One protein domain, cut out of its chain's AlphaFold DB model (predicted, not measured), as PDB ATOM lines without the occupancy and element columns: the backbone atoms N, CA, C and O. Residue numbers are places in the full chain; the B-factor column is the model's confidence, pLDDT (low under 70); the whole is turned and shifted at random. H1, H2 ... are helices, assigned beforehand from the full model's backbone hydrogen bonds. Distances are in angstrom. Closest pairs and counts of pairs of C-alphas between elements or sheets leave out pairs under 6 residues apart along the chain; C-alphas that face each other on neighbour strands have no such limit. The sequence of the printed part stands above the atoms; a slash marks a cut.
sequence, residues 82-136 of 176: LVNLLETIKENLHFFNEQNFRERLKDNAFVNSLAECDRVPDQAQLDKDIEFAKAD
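Overview. This is residues 82 to 136 of the 176 residues of the protein "HEPN_AbiU2 domain-containing protein" of Leptolyngbya sp. 'hensonii' (UniProt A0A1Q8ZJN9). Picture a long, loose loop of helices: the two longest, H5 and H1, lie side by side at one end, running opposite ways, and from H1 the chain goes out through the short helices H2 and H3 to the far end, folds back there through residues 105 to 110 and H4, and returns to H5 along residues 115 to 122. The printed part has 55 residues with five named helices in the order H1, H2, H3, H4, H5 and no named strand; the class is all helix. The whole is loose, with a radius of gyration of the C-alphas of 13.7 A, and is a rod with spans of 43 by 17 by 14 A.

Arrangement. Start at H5, residues 123 to 135, and look across to H1, residues 82 to 91. The two touch, with 10 pairs of C-alphas within 8 A; the closest are those of Val 83 and Ala 133, 5.8 A apart. Their lines stand at a shallow tilt of 28 degrees, and they run opposite ways. Past H1 you reach H2, residues 93 to 96, by a tight link of 1 residue; H1 and H2 meet only through their link. Another tight link of 1 residue leads to H3, residues 98 to 104. H2 and H3 are close but not clearly touching, and their closest C-alphas, those of Phe 95 and Phe 101, are 6.9 A apart. H4, residues 111 to 114, is likewise close to H3 but not clearly touching it, with the C-alphas of Arg 102 and Val 111 closest at 6.3 A. H4 and H5 are apart, and so are, among others, H2 and H5. In the backbone of H1, H3 and H5 each O i to N i+4 pair is within hydrogen-bond range; H2 and H4 are too short for such a pair, and in each the one O i to N i+3 pair is within range.

Along the chain. Find C-alpha 123 at (181.632, 117.782, 118.294); from there H5 runs 18.0 A to C-alpha 135 at (196.720, 112.825, 109.819). H1 begins at C-alpha 82, at (189.905, 104.140, 115.966), and measures 14.3 A to C-alpha 91. H3 measures 9.9 A from C-alpha 98 to C-alpha 104. H2, from Leu 93 to Phe 96, and H4, from Val 111 to Leu 114, have four residues each.

Size, cuts and confidence. Look for the two C-alphas farthest apart at Ala 109 and Ala 135, 43.0 A from each other, while those of the first and last printed residues, Leu 82 and Asp 136, are 13.0 A apart. The links H3 to H4, with 6 residues, and H4 to H5, with 8, are short, and no link is long. The printed part has no cut. The mean pLDDT of the printed part is 91.4, and no printed residue is under 70.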
ATOM      1  N   LEU A  82     190.199 102.946 115.172       92.38
ATOM      2  CA  LEU A  82     189.905 104.140 115.966       92.38
ATOM      3  C   LEU A  82     189.188 105.227 115.149       92.38
ATOM      4  O   LEU A  82     188.223 105.817 115.625       92.38
ATOM      5  N   VAL A  83     189.607 105.448 113.900       91.38
ATOM      6  CA  VAL A  83     189.001 106.454 113.013       91.38
ATOM      7  C   VAL A  83     187.531 106.133 112.741       91.38
ATOM      8  O   VAL A  83     186.665 106.981 112.939       91.38
ATOM      9  N   ASN A  84     187.237 104.900 112.330       89.69
ATOM     10  CA  ASN A  84     185.883 104.465 112.007       89.69
ATOM     11  C   ASN A  84     184.983 104.466 113.249       89.69
ATOM     12  O   ASN A  84     183.799 104.784 113.137       89.69
ATOM     13  N   LEU A  85     185.523 104.141 114.430       92.06
ATOM     14  CA  LEU A  85     184.790 104.254 115.690       92.06
ATOM     15  C   LEU A  85     184.394 105.711 115.968       92.06
ATOM     16  O   LEU A  85     183.220 105.982 116.212       92.06
ATOM     17  N   LEU A  86     185.345 106.645 115.888       93.50
ATOM     18  CA  LEU A  86     185.093 108.068 116.138       93.50
ATOM     19  C   LEU A  86     184.120 108.671 115.114       93.50
ATOM     20  O   LEU A  86     183.194 109.386 115.496       93.50
ATOM     21  N   GLU A  87     184.262 108.328 113.830       91.75
ATOM     22  CA  GLU A  87     183.294 108.704 112.790       91.75
ATOM     23  C   GLU A  87     181.898 108.142 113.090       91.75
ATOM     24  O   GLU A  87     180.905 108.859 112.975       91.75
ATOM     25  N   THR A  88     181.807 106.883 113.532       90.25
ATOM     26  CA  THR A  88     180.528 106.250 113.890       90.25
ATOM     27  C   THR A  88     179.873 106.952 115.080       90.25
ATOM     28  O   THR A  88     178.665 107.182 115.060       90.25
ATOM     29  N   ILE A  89     180.648 107.337 116.097       92.38
ATOM     30  CA  ILE A  89     180.149 108.110 117.244       92.38
ATOM     31  C   ILE A  89     179.631 109.475 116.775       92.38
ATOM     32  O   ILE A  89     178.502 109.841 117.102       92.38
ATOM     33  N   LYS A  90     180.412 110.187 115.952       93.44
ATOM     34  CA  LYS A  90     180.041 111.487 115.374       93.44
ATOM     35  C   LYS A  90     178.747 111.419 114.556       93.44
ATOM     36  O   LYS A  90     177.899 112.297 114.677       93.44
ATOM     37  N   GLU A  91     178.557 110.378 113.750       91.38
ATOM     38  CA  GLU A  91     177.331 110.190 112.960       91.38
ATOM     39  C   GLU A  91     176.100 109.852 113.824       91.38
ATOM     40  O   GLU A  91     174.966 110.014 113.371       91.38
ATOM     41  N   ASN A  92     176.295 109.396 115.066       91.56
ATOM     42  CA  ASN A  92     175.228 108.863 115.913       91.56
ATOM     43  C   ASN A  92     175.158 109.512 117.310       91.56
ATOM     44  O   ASN A  92     174.742 108.873 118.278       91.56
ATOM     45  N   LEU A  93     175.501 110.803 117.416       92.81
ATOM     46  CA  LEU A  93     175.481 111.563 118.679       92.81
ATOM     47  C   LEU A  93     174.140 111.508 119.420       92.81
ATOM     48  O   LEU A  93     174.103 111.543 120.648       92.81
ATOM     49  N   HIS A  94     173.032 111.365 118.693       90.75
ATOM     50  CA  HIS A  94     171.699 111.263 119.281       90.75
ATOM     51  C   HIS A  94     171.560 110.087 120.264       90.75
ATOM     52  O   HIS A  94     170.790 110.203 121.213       90.75
ATOM     53  N   PHE A  95     172.324 108.993 120.125       89.81
ATOM     54  CA  PHE A  95     172.297 107.891 121.101       89.81
ATOM     55  C   PHE A  95     172.846 108.272 122.478       89.81
ATOM     56  O   PHE A  95     172.611 107.551 123.447       89.81
ATOM     57  N   PHE A  96     173.595 109.369 122.576       90.88
ATOM     58  CA  PHE A  96     174.269 109.790 123.800       90.88
ATOM     59  C   PHE A  96     173.470 110.806 124.615       90.88
ATOM     60  O   PHE A  96     173.871 111.095 125.738       90.88
ATOM     61  N   ASN A  97     172.339 111.281 124.081       91.00
ATOM     62  CA  ASN A  97     171.443 112.170 124.808       91.00
ATOM     63  C   ASN A  97     170.783 111.468 126.007       91.00
ATOM     64  O   ASN A  97     170.673 110.238 126.059       91.00
ATOM     65  N   GLU A  98     170.296 112.266 126.956       91.62
ATOM     66  CA  GLU A  98     169.666 111.771 128.184       91.62
ATOM     67  C   GLU A  98     168.511 110.791 127.908       91.62
ATOM     68  O   GLU A  98     168.425 109.738 128.540       91.62
ATOM     69  N   GLN A  99     167.644 111.092 126.935       91.19
ATOM     70  CA  GLN A  99     166.483 110.257 126.615       91.19
ATOM     71  C   GLN A  99     166.895 108.840 126.183       91.19
ATOM     72  O   GLN A  99     166.417 107.854 126.746       91.19
ATOM     73  N   ASN A 100     167.804 108.726 125.213       90.94
ATOM     74  CA  ASN A 100     168.297 107.437 124.730       90.94
ATOM     75  C   ASN A 100     169.169 106.737 125.778       90.94
ATOM     76  O   ASN A 100     169.190 105.509 125.859       90.94
ATOM     77  N   PHE A 101     169.884 107.493 126.612       90.75
ATOM     78  CA  PHE A 101     170.618 106.938 127.743       90.75
ATOM     79  C   PHE A 101     169.683 106.274 128.765       90.75
ATOM     80  O   PHE A 101     169.927 105.132 129.160       90.75
ATOM     81  N   ARG A 102     168.583 106.941 129.130       91.94
ATOM     82  CA  ARG A 102     167.564 106.403 130.041       91.94
ATOM     83  C   ARG A 102     166.880 105.168 129.478       91.94
ATOM     84  O   ARG A 102     166.740 104.194 130.206       91.94
ATOM     85  N   GLU A 103     166.517 105.172 128.196       92.50
ATOM     86  CA  GLU A 103     165.899 104.000 127.559       92.50
ATOM     87  C   GLU A 103     166.833 102.779 127.599       92.50
ATOM     88  O   GLU A 103     166.402 101.678 127.937       92.50
ATOM     89  N   ARG A 104     168.136 102.974 127.334       89.56
ATOM     90  CA  ARG A 104     169.144 101.898 127.407       89.56
ATOM     91  C   ARG A 104     169.347 101.347 128.819       89.56
ATOM     92  O   ARG A 104     169.708 100.184 128.960       89.56
ATOM     93  N   LEU A 105     169.144 102.168 129.849       91.88
ATOM     94  CA  LEU A 105     169.345 101.808 131.256       91.88
ATOM     95  C   LEU A 105     168.036 101.729 132.053       91.88
ATOM     96  O   LEU A 105     168.067 101.848 133.274       91.88
ATOM     97  N   LYS A 106     166.889 101.512 131.404       92.38
ATOM     98  CA  LYS A 106     165.575 101.532 132.070       92.38
ATOM     99  C   LYS A 106     165.429 100.539 133.228       92.38
ATOM    100  O   LYS A 106     164.717 100.829 134.183       92.38
ATOM    101  N   ASP A 107     166.152  99.420 133.176       93.81
ATOM    102  CA  ASP A 107     166.153  98.388 134.222       93.81
ATOM    103  C   ASP A 107     167.233  98.625 135.301       93.81
ATOM    104  O   ASP A 107     167.390  97.834 136.233       93.81
ATOM    105  N   ASN A 108     168.002  99.712 135.197       92.44
ATOM    106  CA  ASN A 108     169.041 100.066 136.158       92.44
ATOM    107  C   ASN A 108     168.455 100.907 137.304       92.44
ATOM    108  O   ASN A 108     167.975 102.021 137.091       92.44
ATOM    109  N   ALA A 109     168.579 100.414 138.540       94.00
ATOM    110  CA  ALA A 109     168.083 101.091 139.744       94.00
ATOM    111  C   ALA A 109     168.637 102.520 139.945       94.00
ATOM    112  O   ALA A 109     168.018 103.331 140.631       94.00
ATOM    113  N   PHE A 110     169.779 102.847 139.333       92.75
ATOM    114  CA  PHE A 110     170.462 104.136 139.453       92.75
ATOM    115  C   PHE A 110     170.325 105.022 138.208       92.75
ATOM    116  O   PHE A 110     171.012 106.039 138.115       92.75
ATOM    117  N   VAL A 111     169.448 104.680 137.254       91.62
ATOM    118  CA  VAL A 111     169.313 105.408 135.977       91.62
ATOM    119  C   VAL A 111     169.125 106.914 136.165       91.62
ATOM    120  O   VAL A 111     169.727 107.693 135.435       91.62
ATOM    121  N   ASN A 112     168.364 107.332 137.181       90.19
ATOM    122  CA  ASN A 112     168.131 108.747 137.465       90.19
ATOM    123  C   ASN A 112     169.413 109.498 137.813       90.19
ATOM    124  O   ASN A 112     169.606 110.586 137.289       90.19
ATOM    125  N   SER A 113     170.275 108.903 138.642       91.31
ATOM    126  CA  SER A 113     171.540 109.528 139.028       91.31
ATOM    127  C   SER A 113     172.564 109.473 137.895       91.31
ATOM    128  O   SER A 113     173.255 110.444 137.605       91.31
ATOM    129  N   LEU A 114     172.610 108.357 137.165       88.81
ATOM    130  CA  LEU A 114     173.509 108.218 136.020       88.81
ATOM    131  C   LEU A 114     173.157 109.183 134.876       88.81
ATOM    132  O   LEU A 114     174.049 109.575 134.124       88.81
ATOM    133  N   ALA A 115     171.885 109.555 134.740       89.75
ATOM    134  CA  ALA A 115     171.382 110.443 133.697       89.75
ATOM    135  C   ALA A 115     171.395 111.936 134.083       89.75
ATOM    136  O   ALA A 115     170.896 112.747 133.314       89.75
ATOM    137  N   GLU A 116     171.948 112.314 135.243       86.44
ATOM    138  CA  GLU A 116     171.980 113.715 135.711       86.44
ATOM    139  C   GLU A 116     172.732 114.667 134.770       86.44
ATOM    140  O   GLU A 116     172.483 115.871 134.775       86.44
ATOM    141  N   CYS A 117     173.667 114.145 133.979       80.81
ATOM    142  CA  CYS A 117     174.444 114.916 133.018       80.81
ATOM    143  C   CYS A 117     174.314 114.302 131.630       80.81
ATOM    144  O   CYS A 117     174.419 113.079 131.475       80.81
ATOM    145  N   ASP A 118     174.150 115.163 130.626       78.00
ATOM    146  CA  ASP A 118     174.207 114.736 129.238       78.00
ATOM    147  C   ASP A 118     175.609 114.204 128.911       78.00
ATOM    148  O   ASP A 118     176.623 114.715 129.393       78.00
ATOM    149  N   ARG A 119     175.661 113.135 128.119       85.38
ATOM    150  CA  ARG A 119     176.898 112.433 127.754       85.38
ATOM    151  C   ARG A 119     177.180 112.524 126.267       85.38
ATOM    152  O   ARG A 119     177.982 111.742 125.758       85.38
ATOM    153  N   VAL A 120     176.513 113.449 125.577       92.25
ATOM    154  CA  VAL A 120     176.785 113.771 124.179       92.25
ATOM    155  C   VAL A 120     178.239 114.229 124.051       92.25
ATOM    156  O   VAL A 120     178.620 115.229 124.662       92.25
ATOM    157  N   PRO A 121     179.069 113.503 123.282       93.56
ATOM    158  CA  PRO A 121     180.435 113.926 123.012       93.56
ATOM    159  C   PRO A 121     180.487 115.311 122.359       93.56
ATOM    160  O   PRO A 121     179.666 115.628 121.497       93.56
ATOM    161  N   ASP A 122     181.485 116.113 122.731       94.50
ATOM    162  CA  ASP A 122     181.717 117.408 122.096       94.50
ATOM    163  C   ASP A 122     182.137 117.230 120.631       94.50
ATOM    164  O   ASP A 122     183.092 116.518 120.309       94.50
ATOM    165  N   GLN A 123     181.423 117.907 119.732       94.25
ATOM    166  CA  GLN A 123     181.632 117.782 118.294       94.25
ATOM    167  C   GLN A 123     183.013 118.292 117.870       94.25
ATOM    168  O   GLN A 123     183.646 117.688 117.005       94.25
ATOM    169  N   ALA A 124     183.484 119.386 118.477       95.25
ATOM    170  CA  ALA A 124     184.776 119.972 118.144       95.25
ATOM    171  C   ALA A 124     185.935 119.092 118.631       95.25
ATOM    172  O   ALA A 124     186.951 118.983 117.944       95.25
ATOM    173  N   GLN A 125     185.791 118.447 119.789       95.81
ATOM    174  CA  GLN A 125     186.759 117.477 120.285       95.81
ATOM    175  C   GLN A 125     186.792 116.224 119.408       95.81
ATOM    176  O   GLN A 125     187.877 115.814 119.011       95.81
ATOM    177  N   LEU A 126     185.634 115.681 119.017       95.38
ATOM    178  CA  LEU A 126     185.586 114.548 118.086       95.38
ATOM    179  C   LEU A 126     186.297 114.851 116.766       95.38
ATOM    180  O   LEU A 126     187.001 113.992 116.243       95.38
ATOM    181  N   ASP A 127     186.143 116.061 116.232       95.62
ATOM    182  CA  ASP A 127     186.811 116.454 114.990       95.62
ATOM    183  C   ASP A 127     188.331 116.478 115.156       95.62
ATOM    184  O   ASP A 127     189.049 115.959 114.302       95.62
ATOM    185  N   LYS A 128     188.825 116.991 116.288       96.00
ATOM    186  CA  LYS A 128     190.256 116.943 116.621       96.00
ATOM    187  C   LYS A 128     190.759 115.509 116.771       96.00
ATOM    188  O   LYS A 128     191.827 115.196 116.254       96.00
ATOM    189  N   ASP A 129     190.002 114.649 117.447       95.38
ATOM    190  CA  ASP A 129     190.387 113.255 117.680       95.38
ATOM    191  C   ASP A 129     190.427 112.460 116.364       95.38
ATOM    192  O   ASP A 129     191.328 111.648 116.144       95.38
ATOM    193  N   ILE A 130     189.480 112.724 115.456       93.81
ATOM    194  CA  ILE A 130     189.456 112.142 114.109       93.81
ATOM    195  C   ILE A 130     190.665 112.615 113.299       93.81
ATOM    196  O   ILE A 130     191.319 111.788 112.662       93.81
ATOM    197  N   GLU A 131     190.974 113.915 113.318       93.25
ATOM    198  CA  GLU A 131     192.140 114.458 112.615       93.25
ATOM    199  C   GLU A 131     193.445 113.877 113.164       93.25
ATOM    200  O   GLU A 131     194.284 113.428 112.384       93.25
ATOM    201  N   PHE A 132     193.582 113.765 114.488       92.44
ATOM    202  CA  PHE A 132     194.710 113.075 115.116       92.44
ATOM    203  C   PHE A 132     194.831 111.632 114.608       92.44
ATOM    204  O   PHE A 132     195.867 111.226 114.087       92.44
ATOM    205  N   ALA A 133     193.748 110.854 114.659       90.50
ATOM    206  CA  ALA A 133     193.771 109.458 114.230       90.50
ATOM    207  C   ALA A 133     193.970 109.275 112.707       90.50
ATOM    208  O   ALA A 133     194.264 108.167 112.243       90.50
ATOM    209  N   LYS A 134     193.805 110.329 111.898       88.25
ATOM    210  CA  LYS A 134     193.964 110.285 110.436       88.25
ATOM    211  C   LYS A 134     195.299 110.811 109.942       88.25
ATOM    212  O   LYS A 134     195.872 110.162 109.067       88.25
ATOM    213  N   ALA A 135     195.716 111.969 110.438       85.31
ATOM    214  CA  ALA A 135     196.720 112.825 109.819       85.31
ATOM    215  C   ALA A 135     197.881 113.184 110.756       85.31
ATOM    216  O   ALA A 135     198.789 113.907 110.341       85.31
ATOM    217  N   ASP A 136     197.879 112.693 111.998       90.12
ATOM    218  CA  ASP A 136     199.013 112.886 112.894       90.12
ATOM    219  C   ASP A 136     200.302 112.285 112.286       90.12
ATOM    220  O   ASP A 136     200.276 111.154 111.783       90.12
TER     221      ASP A 136